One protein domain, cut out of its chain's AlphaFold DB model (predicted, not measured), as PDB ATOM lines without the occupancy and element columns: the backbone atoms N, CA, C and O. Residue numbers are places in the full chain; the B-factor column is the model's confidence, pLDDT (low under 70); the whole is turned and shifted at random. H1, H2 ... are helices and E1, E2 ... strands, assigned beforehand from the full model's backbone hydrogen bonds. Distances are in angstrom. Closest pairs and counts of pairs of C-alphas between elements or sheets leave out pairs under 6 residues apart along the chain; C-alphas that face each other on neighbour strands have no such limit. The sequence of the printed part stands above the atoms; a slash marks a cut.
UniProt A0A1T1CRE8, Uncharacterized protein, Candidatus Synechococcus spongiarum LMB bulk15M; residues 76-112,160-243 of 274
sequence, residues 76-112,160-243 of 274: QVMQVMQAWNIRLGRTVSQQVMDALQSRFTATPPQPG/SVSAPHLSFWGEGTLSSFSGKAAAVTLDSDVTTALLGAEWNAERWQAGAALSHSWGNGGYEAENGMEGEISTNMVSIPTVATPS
ATOM      1  N   GLN A  76     196.870 174.730 285.595       78.12
ATOM      2  CA  GLN A  76     198.050 174.182 286.263       78.12
ATOM      3  C   GLN A  76     199.351 174.835 285.768       78.12
ATOM      4  O   GLN A  76     200.148 175.281 286.586       78.12
ATOM      5  N   VAL A  77     199.536 174.978 284.453       80.44
ATOM      6  CA  VAL A  77     200.689 175.664 283.847       80.44
ATOM      7  C   VAL A  77     200.720 177.137 284.264       80.44
ATOM      8  O   VAL A  77     201.782 177.663 284.600       80.44
ATOM      9  N   MET A  78     199.561 177.797 284.365       82.19
ATOM     10  CA  MET A  78     199.517 179.176 284.863       82.19
ATOM     11  C   MET A  78     199.968 179.300 286.324       82.19
ATOM     12  O   MET A  78     200.732 180.207 286.663       82.19
ATOM     13  N   GLN A  79     199.542 178.382 287.194       83.88
ATOM     14  CA  GLN A  79     199.992 178.344 288.590       83.88
ATOM     15  C   GLN A  79     201.497 178.070 288.698       83.88
ATOM     16  O   GLN A  79     202.172 178.659 289.545       83.88
ATOM     17  N   VAL A  80     202.035 177.223 287.819       85.94
ATOM     18  CA  VAL A  80     203.474 176.947 287.718       85.94
ATOM     19  C   VAL A  80     204.236 178.201 287.338       85.94
ATOM     20  O   VAL A  80     205.179 178.558 288.039       85.94
ATOM     21  N   MET A  81     203.798 178.920 286.303       86.75
ATOM     22  CA  MET A  81     204.426 180.178 285.897       86.75
ATOM     23  C   MET A  81     204.378 181.231 287.008       86.75
ATOM     24  O   MET A  81     205.366 181.922 287.247       86.75
ATOM     25  N   GLN A  82     203.274 181.331 287.754       88.50
ATOM     26  CA  GLN A  82     203.194 182.221 288.918       88.50
ATOM     27  C   GLN A  82     204.178 181.815 290.023       88.50
ATOM     28  O   GLN A  82     204.909 182.660 290.543       88.50
ATOM     29  N   ALA A  83     204.229 180.528 290.374       89.44
ATOM     30  CA  ALA A  83     205.158 180.014 291.376       89.44
ATOM     31  C   ALA A  83     206.622 180.209 290.951       89.44
ATOM     32  O   ALA A  83     207.458 180.578 291.781       89.44
ATOM     33  N   TRP A  84     206.917 180.004 289.667       93.44
ATOM     34  CA  TRP A  84     208.219 180.238 289.057       93.44
ATOM     35  C   TRP A  84     208.607 181.720 289.136       93.44
ATOM     36  O   TRP A  84     209.656 182.033 289.694       93.44
ATOM     37  N   ASN A  85     207.721 182.639 288.735       91.69
ATOM     38  CA  ASN A  85     207.950 184.088 288.805       91.69
ATOM     39  C   ASN A  85     208.229 184.576 290.234       91.69
ATOM     40  O   ASN A  85     209.131 185.384 290.454       91.69
ATOM     41  N   ILE A  86     207.492 184.070 291.230       92.88
ATOM     42  CA  ILE A  86     207.717 184.420 292.642       92.88
ATOM     43  C   ILE A  86     209.104 183.958 293.109       92.88
ATOM     44  O   ILE A  86     209.791 184.689 293.826       92.88
ATOM     45  N   ARG A  87     209.520 182.743 292.730       93.88
ATOM     46  CA  ARG A  87     210.835 182.198 293.101       93.88
ATOM     47  C   ARG A  87     211.961 182.939 292.395       93.88
ATOM     48  O   ARG A  87     212.870 183.383 293.085       93.88
ATOM     49  N   LEU A  88     211.849 183.155 291.084       94.06
ATOM     50  CA  LEU A  88     212.782 183.966 290.305       94.06
ATOM     51  C   LEU A  88     212.956 185.349 290.939       94.06
ATOM     52  O   LEU A  88     214.076 185.748 291.251       94.06
ATOM     53  N   GLY A  89     211.850 186.057 291.192       94.44
ATOM     54  CA  GLY A  89     211.878 187.390 291.787       94.44
ATOM     55  C   GLY A  89     212.565 187.409 293.154       94.44
ATOM     56  O   GLY A  89     213.360 188.308 293.432       94.44
ATOM     57  N   ARG A  90     212.328 186.393 293.996       95.56
ATOM     58  CA  ARG A  90     213.019 186.243 295.284       95.56
ATOM     59  C   ARG A  90     214.512 185.973 295.107       95.56
ATOM     60  O   ARG A  90     215.299 186.628 295.780       95.56
ATOM     61  N   THR A  91     214.892 185.046 294.230       95.56
ATOM     62  CA  THR A  91     216.297 184.697 293.966       95.56
ATOM     63  C   THR A  91     217.072 185.906 293.466       95.56
ATOM     64  O   THR A  91     218.115 186.226 294.027       95.56
ATOM     65  N   VAL A  92     216.532 186.640 292.489       95.50
ATOM     66  CA  VAL A  92     217.182 187.858 291.991       95.50
ATOM     67  C   VAL A  92     217.267 188.922 293.082       95.50
ATOM     68  O   VAL A  92     218.321 189.518 293.268       95.50
ATOM     69  N   SER A  93     216.190 189.150 293.842       95.88
ATOM     70  CA  SER A  93     216.219 190.130 294.938       95.88
ATOM     71  C   SER A  93     217.282 189.780 295.979       95.88
ATOM     72  O   SER A  93     218.002 190.663 296.432       95.88
ATOM     73  N   GLN A  94     217.409 188.498 296.330       96.38
ATOM     74  CA  GLN A  94     218.420 188.011 297.264       96.38
ATOM     75  C   GLN A  94     219.832 188.230 296.711       96.38
ATOM     76  O   GLN A  94     220.637 188.865 297.377       96.38
ATOM     77  N   GLN A  95     220.095 187.811 295.470       95.19
ATOM     78  CA  GLN A  95     221.376 188.021 294.784       95.19
ATOM     79  C   GLN A  95     221.783 189.499 294.745       95.19
ATOM     80  O   GLN A  95     222.918 189.846 295.063       95.19
ATOM     81  N   VAL A  96     220.848 190.384 294.386       95.31
ATOM     82  CA  VAL A  96     221.106 191.827 294.338       95.31
ATOM     83  C   VAL A  96     221.397 192.383 295.731       95.31
ATOM     84  O   VAL A  96     222.335 193.163 295.895       95.31
ATOM     85  N   MET A  97     220.617 191.991 296.740       95.81
ATOM     86  CA  MET A  97     220.818 192.459 298.111       95.81
ATOM     87  C   MET A  97     222.113 191.928 298.724       95.81
ATOM     88  O   MET A  97     222.787 192.690 299.410       95.81
ATOM     89  N   ASP A  98     222.493 190.684 298.442       95.44
ATOM     90  CA  ASP A  98     223.747 190.089 298.905       95.44
ATOM     91  C   ASP A  98     224.955 190.808 298.296       95.44
ATOM     92  O   ASP A  98     225.863 191.198 299.031       95.44
ATOM     93  N   ALA A  99     224.934 191.083 296.987       94.00
ATOM     94  CA  ALA A  99     225.984 191.845 296.308       94.00
ATOM     95  C   ALA A  99     226.102 193.277 296.864       94.00
ATOM     96  O   ALA A  99     227.192 193.748 297.191       94.00
ATOM     97  N   LEU A 100     224.971 193.970 297.051       94.12
ATOM     98  CA  LEU A 100     224.957 195.310 297.647       94.12
ATOM     99  C   LEU A 100     225.439 195.292 299.099       94.12
ATOM    100  O   LEU A 100     226.238 196.136 299.495       94.12
ATOM    101  N   GLN A 101     224.985 194.339 299.908       94.56
ATOM    102  CA  GLN A 101     225.416 194.230 301.294       94.56
ATOM    103  C   GLN A 101     226.912 193.928 301.373       94.56
ATOM    104  O   GLN A 101     227.620 194.607 302.116       94.56
ATOM    105  N   SER A 102     227.404 192.969 300.587       93.12
ATOM    106  CA  SER A 102     228.829 192.654 300.459       93.12
ATOM    107  C   SER A 102     229.627 193.911 300.113       93.12
ATOM    108  O   SER A 102     230.570 194.270 300.819       93.12
ATOM    109  N   ARG A 103     229.174 194.673 299.109       92.56
ATOM    110  CA  ARG A 103     229.856 195.890 298.667       92.56
ATOM    111  C   ARG A 103     229.887 196.999 299.716       92.56
ATOM    112  O   ARG A 103     230.940 197.583 299.945       92.56
ATOM    113  N   PHE A 104     228.755 197.308 300.343       90.81
ATOM    114  CA  PHE A 104     228.635 198.455 301.254       90.81
ATOM    115  C   PHE A 104     229.085 198.153 302.688       90.81
ATOM    116  O   PHE A 104     229.182 199.069 303.505       90.81
ATOM    117  N   THR A 105     229.362 196.888 303.011       90.25
ATOM    118  CA  THR A 105     229.959 196.490 304.297       90.25
ATOM    119  C   THR A 105     231.452 196.189 304.191       90.25
ATOM    120  O   THR A 105     232.134 196.173 305.217       90.25
ATOM    121  N   ALA A 106     231.976 195.986 302.976       88.25
ATOM    122  CA  ALA A 106     233.400 195.805 302.741       88.25
ATOM    123  C   ALA A 106     234.203 197.073 303.073       88.25
ATOM    124  O   ALA A 106     233.732 198.205 302.940       88.25
ATOM    125  N   THR A 107     235.457 196.874 303.482       84.56
ATOM    126  CA  THR A 107     236.434 197.961 303.609       84.56
ATOM    127  C   THR A 107     236.514 198.730 302.285       84.56
ATOM    128  O   THR A 107     236.516 198.083 301.233       84.56
ATOM    129  N   PRO A 108     236.616 200.078 302.304       82.06
ATOM    130  CA  PRO A 108     236.736 200.866 301.084       82.06
ATOM    131  C   PRO A 108     237.801 200.285 300.144       82.06
ATOM    132  O   PRO A 108     238.896 199.948 300.616       82.06
ATOM    133  N   PRO A 109     237.508 200.151 298.839       78.38
ATOM    134  CA  PRO A 109     238.443 199.541 297.910       78.38
ATOM    135  C   PRO A 109     239.738 200.346 297.858       78.38
ATOM    136  O   PRO A 109     239.724 201.579 297.897       78.38
ATOM    137  N   GLN A 110     240.862 199.646 297.729       84.25
ATOM    138  CA  GLN A 110     242.126 200.315 297.453       84.25
ATOM    139  C   GLN A 110     242.072 200.962 296.057       84.25
ATOM    140  O   GLN A 110     241.376 200.460 295.170       84.25
ATOM    141  N   PRO A 111     242.778 202.086 295.837       89.25
ATOM    142  CA  PRO A 111     242.902 202.653 294.503       89.25
ATOM    143  C   PRO A 111     243.518 201.646 293.526       89.25
ATOM    144  O   PRO A 111     244.522 201.009 293.840       89.25
ATOM    145  N   GLY A 112     242.944 201.540 292.331       89.38
ATOM    146  CA  GLY A 112     243.364 200.591 291.304       89.38
ATOM    147  C   GLY A 112     242.200 199.842 290.664       89.38
ATOM    148  O   GLY A 112     241.030 200.124 290.927       89.38
ATOM    149  N   SER A 160     242.792 206.918 291.955       82.06
ATOM    150  CA  SER A 160     243.708 207.414 293.003       82.06
ATOM    151  C   SER A 160     243.616 208.923 293.291       82.06
ATOM    152  O   SER A 160     244.585 209.526 293.749       82.06
ATOM    153  N   VAL A 161     242.491 209.570 292.984       78.69
ATOM    154  CA  VAL A 161     242.326 211.026 293.131       78.69
ATOM    155  C   VAL A 161     242.020 211.425 294.579       78.69
ATOM    156  O   VAL A 161     241.460 210.640 295.344       78.69
ATOM    157  N   SER A 162     242.376 212.657 294.967       68.19
ATOM    158  CA  SER A 162     241.949 213.234 296.248       68.19
ATOM    159  C   SER A 162     240.423 213.355 296.286       68.19
ATOM    160  O   SER A 162     239.837 213.757 295.283       68.19
ATOM    161  N   ALA A 163     239.819 213.025 297.431       73.38
ATOM    162  CA  ALA A 163     238.377 212.953 297.687       73.38
ATOM    163  C   ALA A 163     237.502 214.013 296.965       73.38
ATOM    164  O   ALA A 163     237.921 215.167 296.830       73.38
ATOM    165  N   PRO A 164     236.247 213.676 296.589       70.44
ATOM    166  CA  PRO A 164     235.529 212.431 296.895       70.44
ATOM    167  C   PRO A 164     235.913 211.235 296.011       70.44
ATOM    168  O   PRO A 164     236.251 211.393 294.839       70.44
ATOM    169  N   HIS A 165     235.811 210.029 296.576       86.81
ATOM    170  CA  HIS A 165     236.144 208.786 295.879       86.81
ATOM    171  C   HIS A 165     234.889 208.231 295.201       86.81
ATOM    172  O   HIS A 165     233.981 207.732 295.863       86.81
ATOM    173  N   LEU A 166     234.828 208.365 293.877       92.44
ATOM    174  CA  LEU A 166     233.868 207.654 293.035       92.44
ATOM    175  C   LEU A 166     234.501 206.327 292.626       92.44
ATOM    176  O   LEU A 166     235.582 206.347 292.046       92.44
ATOM    177  N   SER A 167     233.847 205.204 292.887       93.06
ATOM    178  CA  SER A 167     234.297 203.900 292.407       93.06
ATOM    179  C   SER A 167     233.203 203.201 291.606       93.06
ATOM    180  O   SER A 167     232.009 203.467 291.770       93.06
ATOM    181  N   PHE A 168     233.631 202.325 290.707       94.56
ATOM    182  CA  PHE A 168     232.762 201.492 289.884       94.56
ATOM    183  C   PHE A 168     233.028 200.034 290.213       94.56
ATOM    184  O   PHE A 168     234.160 199.658 290.517       94.56
ATOM    185  N   TRP A 169     232.000 199.207 290.142       95.69
ATOM    186  CA  TRP A 169     232.121 197.784 290.404       95.69
ATOM    187  C   TRP A 169     231.115 196.997 289.579       95.69
ATOM    188  O   TRP A 169     230.111 197.540 289.120       95.69
ATOM    189  N   GLY A 170     231.380 195.715 289.393       95.38
ATOM    190  CA  GLY A 170     230.421 194.792 288.815       95.38
ATOM    191  C   GLY A 170     230.626 193.390 289.349       95.38
ATOM    192  O   GLY A 170     231.716 193.042 289.802       95.38
ATOM    193  N   GLU A 171     229.559 192.609 289.319       95.75
ATOM    194  CA  GLU A 171     229.532 191.253 289.856       95.75
ATOM    195  C   GLU A 171     228.564 190.397 289.045       95.75
ATOM    196  O   GLU A 171     227.471 190.840 288.685       95.75
ATOM    197  N   GLY A 172     228.989 189.178 288.740       94.06
ATOM    198  CA  GLY A 172     228.161 188.132 288.176       94.06
ATOM    199  C   GLY A 172     227.856 187.074 289.229       94.06
ATOM    200  O   GLY A 172     228.745 186.611 289.938       94.06
ATOM    201  N   THR A 173     226.595 186.669 289.324       94.31
ATOM    202  CA  THR A 173     226.173 185.576 290.198       94.31
ATOM    203  C   THR A 173     225.227 184.640 289.468       94.31
ATOM    204  O   THR A 173     224.449 185.050 288.603       94.31
ATOM    205  N   LEU A 174     225.309 183.364 289.818       94.06
ATOM    206  CA  LEU A 174     224.468 182.305 289.297       94.06
ATOM    207  C   LEU A 174     223.875 181.533 290.473       94.06
ATOM    208  O   LEU A 174     224.575 181.186 291.421       94.06
ATOM    209  N   SER A 175     222.580 181.252 290.409       94.12
ATOM    210  CA  SER A 175     221.879 180.427 291.385       94.12
ATOM    211  C   SER A 175     220.936 179.493 290.655       94.12
ATOM    212  O   SER A 175     220.180 179.934 289.797       94.12
ATOM    213  N   SER A 176     220.955 178.219 291.024       93.69
ATOM    214  CA  SER A 176     219.932 177.270 290.613       93.69
ATOM    215  C   SER A 176     218.895 177.108 291.718       93.69
ATOM    216  O   SER A 176     219.193 177.233 292.913       93.69
ATOM    217  N   PHE A 177     217.654 176.839 291.337       93.44
ATOM    218  CA  PHE A 177     216.626 176.433 292.275       93.44
ATOM    219  C   PHE A 177     215.740 175.364 291.659       93.44
ATOM    220  O   PHE A 177     215.286 175.471 290.526       93.44
ATOM    221  N   SER A 178     215.415 174.367 292.474       93.56
ATOM    222  CA  SER A 178     214.429 173.360 292.130       93.56
ATOM    223  C   SER A 178     213.309 173.329 293.159       93.56
ATOM    224  O   SER A 178     213.413 173.818 294.291       93.56
ATOM    225  N   GLY A 179     212.169 172.778 292.777       89.50
ATOM    226  CA  GLY A 179     211.182 172.355 293.753       89.50
ATOM    227  C   GLY A 179     209.882 171.921 293.129       89.50
ATOM    228  O   GLY A 179     209.755 171.804 291.921       89.50
ATOM    229  N   LYS A 180     208.906 171.661 293.992       90.25
ATOM    230  CA  LYS A 180     207.578 171.223 293.576       90.25
ATOM    231  C   LYS A 180     206.549 172.289 293.917       90.25
ATOM    232  O   LYS A 180     206.644 172.916 294.978       90.25
ATOM    233  N   ALA A 181     205.603 172.512 293.020       84.81
ATOM    234  CA  ALA A 181     204.435 173.352 293.233       84.81
ATOM    235  C   ALA A 181     203.222 172.603 292.676       84.81
ATOM    236  O   ALA A 181     203.156 172.337 291.480       84.81
ATOM    237  N   ALA A 182     202.289 172.229 293.556       83.88
ATOM    238  CA  ALA A 182     201.209 171.302 293.218       83.88
ATOM    239  C   ALA A 182     201.760 170.002 292.585       83.88
ATOM    240  O   ALA A 182     202.685 169.406 293.137       83.88
ATOM    241  N   ALA A 183     201.201 169.586 291.449       86.56
ATOM    242  CA  ALA A 183     201.560 168.387 290.692       86.56
ATOM    243  C   ALA A 183     202.691 168.633 289.672       86.56
ATOM    244  O   ALA A 183     202.748 167.967 288.641       86.56
ATOM    245  N   VAL A 184     203.545 169.637 289.899       86.38
ATOM    246  CA  VAL A 184     204.575 170.047 288.937       86.38
ATOM    247  C   VAL A 184     205.922 170.209 289.627       86.38
ATOM    248  O   VAL A 184     206.025 170.824 290.697       86.38
ATOM    249  N   THR A 185     206.959 169.633 289.030       91.81
ATOM    250  CA  THR A 185     208.359 169.858 289.384       91.81
ATOM    251  C   THR A 185     208.910 171.007 288.549       91.81
ATOM    252  O   THR A 185     208.492 171.246 287.421       91.81
ATOM    253  N   LEU A 186     209.820 171.762 289.144       93.88
ATOM    254  CA  LEU A 186     210.420 172.944 288.559       93.88
ATOM    255  C   LEU A 186     211.925 172.860 288.772       93.88
ATOM    256  O   LEU A 186     212.354 172.592 289.900       93.88
ATOM    257  N   ASP A 187     212.696 173.119 287.726       95.06
ATOM    258  CA  ASP A 187     214.147 173.273 287.788       95.06
ATOM    259  C   ASP A 187     214.541 174.509 286.986       95.06
ATOM    260  O   ASP A 187     213.948 174.796 285.944       95.06
ATOM    261  N   SER A 188     215.432 175.335 287.515       95.62
ATOM    262  CA  SER A 188     215.728 176.642 286.938       95.62
ATOM    263  C   SER A 188     217.079 177.174 287.373       95.62
ATOM    264  O   SER A 188     217.442 177.097 288.544       95.62
ATOM    265  N   ASP A 189     217.745 177.839 286.437       95.81
ATOM    266  CA  ASP A 189     218.957 178.608 286.652       95.81
ATOM    267  C   ASP A 189     218.658 180.099 286.507       95.81
ATOM    268  O   ASP A 189     217.973 180.541 285.582       95.81
ATOM    269  N   VAL A 190     219.198 180.892 287.424       96.00
ATOM    270  CA  VAL A 190     219.066 182.345 287.473       96.00
ATOM    271  C   VAL A 190     220.446 182.947 287.489       96.00
ATOM    272  O   VAL A 190     221.205 182.797 288.449       96.00
ATOM    273  N   THR A 191     220.750 183.677 286.433       94.94
ATOM    274  CA  THR A 191     221.983 184.437 286.344       94.94
ATOM    275  C   THR A 191     221.670 185.914 286.515       94.94
ATOM    276  O   THR A 191     220.736 186.424 285.898       94.94
ATOM    277  N   THR A 192     222.459 186.609 287.325       95.62
ATOM    278  CA  THR A 192     222.343 188.052 287.534       95.62
ATOM    279  C   THR A 192     223.699 188.705 287.321       95.62
ATOM    280  O   THR A 192     224.686 188.314 287.936       95.62
ATOM    281  N   ALA A 193     223.733 189.729 286.473       95.06
ATOM    282  CA  ALA A 193     224.853 190.650 286.354       95.06
ATOM    283  C   ALA A 193     224.488 191.989 286.995       95.06
ATOM    284  O   ALA A 193     223.424 192.552 286.728       95.06
ATOM    285  N   LEU A 194     225.392 192.513 287.816       96.69
ATOM    286  CA  LEU A 194     225.294 193.825 288.432       96.69
ATOM    287  C   LEU A 194     226.415 194.730 287.936       96.69
ATOM    288  O   LEU A 194     227.566 194.313 287.814       96.69
ATOM    289  N   LEU A 195     226.073 195.994 287.714       96.69
ATOM    290  CA  LEU A 195     227.011 197.085 287.492       96.69
ATOM    291  C   LEU A 195     226.640 198.228 288.429       96.69
ATOM    292  O   LEU A 195     225.533 198.752 288.344       96.69
ATOM    293  N   GLY A 196     227.551 198.634 289.299       96.56
ATOM    294  CA  GLY A 196     227.314 199.689 290.267       96.56
ATOM    295  C   GLY A 196     228.344 200.801 290.238       96.56
ATOM    296  O   GLY A 196     229.475 200.652 289.773       96.56
ATOM    297  N   ALA A 197     227.917 201.938 290.769       95.50
ATOM    298  CA  ALA A 197     228.772 203.056 291.106       95.50
ATOM    299  C   ALA A 197     228.482 203.475 292.545       95.50
ATOM    300  O   ALA A 197     227.324 203.555 292.968       95.50
ATOM    301  N   GLU A 198     229.534 203.761 293.294       94.50
ATOM    302  CA  GLU A 198     229.434 204.280 294.650       94.50
ATOM    303  C   GLU A 198     230.268 205.548 294.799       94.50
ATOM    304  O   GLU A 198     231.342 205.715 294.224       94.50
ATOM    305  N   TRP A 199     229.743 206.452 295.602       92.38
ATOM    306  CA  TRP A 199     230.344 207.701 295.991       92.38
ATOM    307  C   TRP A 199     230.594 207.660 297.493       92.38
ATOM    308  O   TRP A 199     229.669 207.458 298.284       92.38
ATOM    309  N   ASN A 200     231.851 207.853 297.878       90.50
ATOM    310  CA  ASN A 200     232.269 207.895 299.270       90.50
ATOM    311  C   ASN A 200     232.774 209.302 299.626       90.50
ATOM    312  O   ASN A 200     233.745 209.810 299.052       90.50
ATOM    313  N   ALA A 201     232.086 209.925 300.580       88.12
ATOM    314  CA  ALA A 201     232.461 211.165 301.239       88.12
ATOM    315  C   ALA A 201     232.691 210.909 302.737       88.12
ATOM    316  O   ALA A 201     232.202 209.932 303.295       88.12
ATOM    317  N   GLU A 202     233.362 211.837 303.428       86.19
ATOM    318  CA  GLU A 202     233.751 211.675 304.844       86.19
ATOM    319  C   GLU A 202     232.620 211.186 305.765       86.19
ATOM    320  O   GLU A 202     232.859 210.425 306.700       86.19
ATOM    321  N   ARG A 203     231.382 211.627 305.512       87.56
ATOM    322  CA  ARG A 203     230.220 211.335 306.366       87.56
ATOM    323  C   ARG A 203     229.188 210.412 305.734       87.56
ATOM    324  O   ARG A 203     228.291 209.971 306.446       87.56
ATOM    325  N   TRP A 204     229.280 210.137 304.438       89.25
ATOM    326  CA  TRP A 204     228.235 209.430 303.703       89.25
ATOM    327  C   TRP A 204     228.837 208.554 302.617       89.25
ATOM    328  O   TRP A 204     229.695 209.001 301.860       89.25
ATOM    329  N   GLN A 205     228.322 207.336 302.515       91.88
ATOM    330  CA  GLN A 205     228.511 206.466 301.369       91.88
ATOM    331  C   GLN A 205     227.156 206.314 300.682       91.88
ATOM    332  O   GLN A 205     226.141 206.055 301.328       91.88
ATOM    333  N   ALA A 206     227.115 206.512 299.373       94.25
ATOM    334  CA  ALA A 206     225.908 206.319 298.583       94.25
ATOM    335  C   ALA A 206     226.254 205.638 297.269       94.25
ATOM    336  O   ALA A 206     227.366 205.772 296.773       94.25
ATOM    337  N   GLY A 207     225.305 204.935 296.674       94.44
ATOM    338  CA  GLY A 207     225.503 204.377 295.350       94.44
ATOM    339  C   GLY A 207     224.230 203.841 294.735       94.44
ATOM    340  O   GLY A 207     223.165 203.791 295.358       94.44
ATOM    341  N   ALA A 208     224.368 203.457 293.480       96.19
ATOM    342  CA  ALA A 208     223.327 202.827 292.697       96.19
ATOM    343  C   ALA A 208     223.935 201.661 291.928       96.19
ATOM    344  O   ALA A 208     225.110 201.704 291.553       96.19
ATOM    345  N   ALA A 209     223.128 200.640 291.676       96.38
ATOM    346  CA  ALA A 209     223.484 199.569 290.763       96.38
ATOM    347  C   ALA A 209     222.395 199.387 289.709       96.38
ATOM    348  O   ALA A 209     221.232 199.689 289.947       96.38
ATOM    349  N   LEU A 210     222.792 198.916 288.536       96.19
ATOM    350  CA  LEU A 210     221.938 198.366 287.500       96.19
ATOM    351  C   LEU A 210     222.100 196.851 287.566       96.19
ATOM    352  O   LEU A 210     223.215 196.350 287.421       96.19
ATOM    353  N   SER A 211     221.006 196.129 287.777       96.25
ATOM    354  CA  SER A 211     220.992 194.672 287.686       96.25
ATOM    355  C   SER A 211     220.276 194.243 286.412       96.25
ATOM    356  O   SER A 211     219.199 194.751 286.094       96.25
ATOM    357  N   HIS A 212     220.848 193.275 285.712       95.88
ATOM    358  CA  HIS A 212     220.187 192.547 284.644       95.88
ATOM    359  C   HIS A 212     220.244 191.061 284.977       95.88
ATOM    360  O   HIS A 212     221.325 190.516 285.188       95.88
ATOM    361  N   SER A 213     219.083 190.426 285.040       95.00
ATOM    362  CA  SER A 213     218.946 189.019 285.391       95.00
ATOM    363  C   SER A 213     218.220 188.278 284.291       95.00
ATOM    364  O   SER A 213     217.245 188.784 283.741       95.00
ATOM    365  N   TRP A 214     218.673 187.068 284.005       95.00
ATOM    366  CA  TRP A 214     218.042 186.144 283.078       95.00
ATOM    367  C   TRP A 214     217.863 184.806 283.785       95.00
ATOM    368  O   TRP A 214     218.804 184.242 284.349       95.00
ATOM    369  N   GLY A 215     216.622 184.336 283.803       95.31
ATOM    370  CA  GLY A 215     216.239 183.046 284.351       95.31
ATOM    371  C   GLY A 215     215.767 182.138 283.232       95.31
ATOM    372  O   GLY A 215     214.918 182.550 282.446       95.31
ATOM    373  N   ASN A 216     216.291 180.918 283.187       95.31
ATOM    374  CA  ASN A 216     215.806 179.852 282.319       95.31
ATOM    375  C   ASN A 216     215.447 178.656 283.190       95.31
ATOM    376  O   ASN A 216     216.142 178.357 284.158       95.31
ATOM    377  N   GLY A 217     214.372 177.967 282.855       95.00
ATOM    378  CA  GLY A 217     213.947 176.796 283.591       95.00
ATOM    379  C   GLY A 217     213.028 175.907 282.792       95.00
ATOM    380  O   GLY A 217     212.555 176.272 281.719       95.00
ATOM    381  N   GLY A 218     212.774 174.738 283.353       93.88
ATOM    382  CA  GLY A 218     211.785 173.799 282.869       93.88
ATOM    383  C   GLY A 218     210.773 173.475 283.956       93.88
ATOM    384  O   GLY A 218     211.036 173.627 285.157       93.88
ATOM    385  N   TYR A 219     209.613 173.009 283.526       92.88
ATOM    386  CA  TYR A 219     208.654 172.356 284.398       92.88
ATOM    387  C   TYR A 219     208.271 170.992 283.838       92.88
ATOM    388  O   TYR A 219     208.236 170.811 282.626       92.88
ATOM    389  N   GLU A 220     207.946 170.061 284.728       92.50
ATOM    390  CA  GLU A 220     207.407 168.746 284.383       92.50
ATOM    391  C   GLU A 220     206.207 168.459 285.294       92.50
ATOM    392  O   GLU A 220     206.309 168.428 286.524       92.50
ATOM    393  N   ALA A 221     205.030 168.319 284.693       88.12
ATOM    394  CA  ALA A 221     203.782 168.024 285.379       88.12
ATOM    395  C   ALA A 221     203.542 166.513 285.485       88.12
ATOM    396  O   ALA A 221     203.966 165.736 284.633       88.12
ATOM    397  N   GLU A 222     202.787 166.080 286.498       87.75
ATOM    398  CA  GLU A 222     202.470 164.661 286.739       87.75
ATOM    399  C   GLU A 222     201.750 163.969 285.571       87.75
ATOM    400  O   GLU A 222     201.827 162.750 285.433       87.75
ATOM    401  N   ASN A 223     201.056 164.725 284.719       84.88
ATOM    402  CA  ASN A 223     200.414 164.199 283.515       84.88
ATOM    403  C   ASN A 223     201.370 164.094 282.308       84.88
ATOM    404  O   ASN A 223     200.911 163.822 281.200       84.88
ATOM    405  N   GLY A 224     202.671 164.320 282.512       87.00
ATOM    406  CA  GLY A 224     203.704 164.278 281.480       87.00
ATOM    407  C   GLY A 224     203.809 165.551 280.640       87.00
ATOM    408  O   GLY A 224     204.530 165.545 279.648       87.00
ATOM    409  N   MET A 225     203.096 166.631 280.988       85.31
ATOM    410  CA  MET A 225     203.297 167.921 280.323       85.31
ATOM    411  C   MET A 225     204.606 168.540 280.798       85.31
ATOM    412  O   MET A 225     204.757 168.833 281.982       85.31
ATOM    413  N   GLU A 226     205.509 168.803 279.867       92.31
ATOM    414  CA  GLU A 226     206.745 169.533 280.116       92.31
ATOM    415  C   GLU A 226     206.776 170.838 279.320       92.31
ATOM    416  O   GLU A 226     206.069 170.995 278.320       92.31
ATOM    417  N   GLY A 227     207.574 171.797 279.775       90.25
ATOM    418  CA  GLY A 227     207.760 173.051 279.059       90.25
ATOM    419  C   GLY A 227     208.938 173.858 279.576       90.25
ATOM    420  O   GLY A 227     209.385 173.681 280.709       90.25
ATOM    421  N   GLU A 228     209.428 174.756 278.729       94.25
ATOM    422  CA  GLU A 228     210.500 175.693 279.050       94.25
ATOM    423  C   GLU A 228     209.918 177.056 279.444       94.25
ATOM    424  O   GLU A 228     208.927 177.523 278.880       94.25
ATOM    425  N   ILE A 229     210.548 177.713 280.414       91.75
ATOM    426  CA  ILE A 229     210.201 179.056 280.874       91.75
ATOM    427  C   ILE A 229     211.475 179.896 280.864       91.75
ATOM    428  O   ILE A 229     212.505 179.494 281.404       91.75
ATOM    429  N   SER A 230     211.400 181.090 280.277       93.06
ATOM    430  CA  SER A 230     212.474 182.082 280.345       93.06
ATOM    431  C   SER A 230     211.929 183.445 280.761       93.06
ATOM    432  O   SER A 230     210.784 183.793 280.472       93.06
ATOM    433  N   THR A 231     212.720 184.232 281.490       93.88
ATOM    434  CA  THR A 231     212.378 185.617 281.852       93.88
ATOM    435  C   THR A 231     213.625 186.443 282.055       93.88
ATOM    436  O   THR A 231     214.616 185.982 282.616       93.88
ATOM    437  N   ASN A 232     213.522 187.705 281.650       94.38
ATOM    438  CA  ASN A 232     214.539 188.716 281.870       94.38
ATOM    439  C   ASN A 232     213.994 189.777 282.828       94.38
ATOM    440  O   ASN A 232     212.848 190.210 282.693       94.38
ATOM    441  N   MET A 233     214.813 190.220 283.777       93.81
ATOM    442  CA  MET A 233     214.472 191.285 284.714       93.81
ATOM    443  C   MET A 233     215.579 192.335 284.752       93.81
ATOM    444  O   MET A 233     216.758 192.011 284.858       93.81
ATOM    445  N   VAL A 234     215.190 193.608 284.696       95.19
ATOM    446  CA  VAL A 234     216.088 194.754 284.874       95.19
ATOM    447  C   VAL A 234     215.638 195.524 286.107       95.19
ATOM    448  O   VAL A 234     214.449 195.809 286.252       95.19
ATOM    449  N   SER A 235     216.568 195.876 286.994       93.44
ATOM    450  CA  SER A 235     216.264 196.693 288.172       93.44
ATOM    451  C   SER A 235     217.369 197.710 288.466       93.44
ATOM    452  O   SER A 235     218.509 197.536 288.038       93.44
ATOM    453  N   ILE A 236     217.021 198.788 289.176       96.19
ATOM    454  CA  ILE A 236     217.966 199.834 289.595       96.19
ATOM    455  C   ILE A 236     217.821 200.063 291.106       96.19
ATOM    456  O   ILE A 236     217.028 200.912 291.523       96.19
ATOM    457  N   PRO A 237     218.528 199.299 291.956       93.12
ATOM    458  CA  PRO A 237     218.590 199.582 293.385       93.12
ATOM    459  C   PRO A 237     219.481 200.793 293.699       93.12
ATOM    460  O   PRO A 237     220.516 201.027 293.072       93.12
ATOM    461  N   THR A 238     219.109 201.532 294.744       93.62
ATOM    462  CA  THR A 238     219.886 202.647 295.303       93.62
ATOM    463  C   THR A 238     220.073 202.454 296.800       93.62
ATOM    464  O   THR A 238     219.136 202.041 297.484       93.62
ATOM    465  N   VAL A 239     221.239 202.812 297.330       94.38
ATOM    466  CA  VAL A 239     221.547 202.720 298.761       94.38
ATOM    467  C   VAL A 239     222.311 203.959 299.226       94.38
ATOM    468  O   VAL A 239     223.103 204.538 298.485       94.38
ATOM    469  N   ALA A 240     222.058 204.381 300.464       93.06
ATOM    470  CA  ALA A 240     222.788 205.450 301.128       93.06
ATOM    471  C   ALA A 240     222.929 205.122 302.617       93.06
ATOM    472  O   ALA A 240     221.938 204.845 303.294       93.06
ATOM    473  N   THR A 241     224.155 205.162 303.129       89.56
ATOM    474  CA  THR A 241     224.489 204.878 304.525       89.56
ATOM    475  C   THR A 241     225.398 205.979 305.087       89.56
ATOM    476  O   THR A 241     226.240 206.533 304.373       89.56
ATOM    477  N   PRO A 242     225.242 206.361 306.365       86.31
ATOM    478  CA  PRO A 242     226.216 207.222 307.023       86.31
ATOM    479  C   PRO A 242     227.552 206.479 307.160       86.31
ATOM    480  O   PRO A 242     227.580 205.296 307.499       86.31
ATOM    481  N   SER A 243     228.661 207.177 306.914       78.44
ATOM    482  CA  SER A 243     230.001 206.593 307.024       78.44
ATOM    483  C   SER A 243     230.311 206.253 308.488       78.44
ATOM    484  O   SER A 243     230.146 207.119 309.361       78.44
TER     485      SER A 243
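AT A GLANCE: This is residues 76 to 112 and 160 to 243 of the 274 residues of an uncharacterized protein of Candidatus Synechococcus spongiarum LMB bulk15M (UniProt A0A1T1CRE8). A long, narrow sheet of antiparallel strands curls like a trough round one long helix, H1, which lies in its hollow. The strands E1, E2 and E3 run nearly the whole length of this rod, and E4 runs on into the short E5 along the other side of E3. The printed part has 121 residues, in the order H1 E1 E2 E3 E4 E5, of mixed class, helices and strands. It is loose, with a radius of gyration of the C-alphas of 18.7 A, and spans 65 by 24 by 19 A.

HOW THE PARTS SIT: Start at H1, residues 76 to 105, where every O i to N i+4 pair is within hydrogen-bond range. It is on the twisted, branched sheet; its closest C-alphas to E2, residues 184 to 201, are those of Val 92 and Thr 192, 6.8 A apart. E1, residues 165 to 181, bends by 59 degrees at residue 178 and forms a hairpin with E2, with N 175 and O 190 at 2.8 A. On the other side of E2 look for E3, residues 204 to 221, with N 199 and O 206 at 2.7 A. E4, residues 226 to 235, pairs with E3 through N 213 and O 233, 2.8 A, and E5, residues 238 to 242, through N 241 and O 205, 2.8 A. E1 to E4 make a meander, each strand the antiparallel neighbour of the one before.

IN THESE COORDINATES: Find C-alpha 76 at (198.050, 174.182, 286.263); from there H1 runs 42.9 A. E1 is 47.6 A long, E2 51.2 A, E3 51.5 A and E4 29.9 A. E5 ends at C-alpha 242, (226.216, 207.222, 307.023).

THE WHOLE: The C-alphas of Ser 162 and Asn 223 are the two farthest apart, 65.5 A. Residues 113 to 159 are not printed; C-alphas 112 and 160 are 7.0 A apart across this cut. The links printed whole are tight. Residue 162 alone has pLDDT under 70.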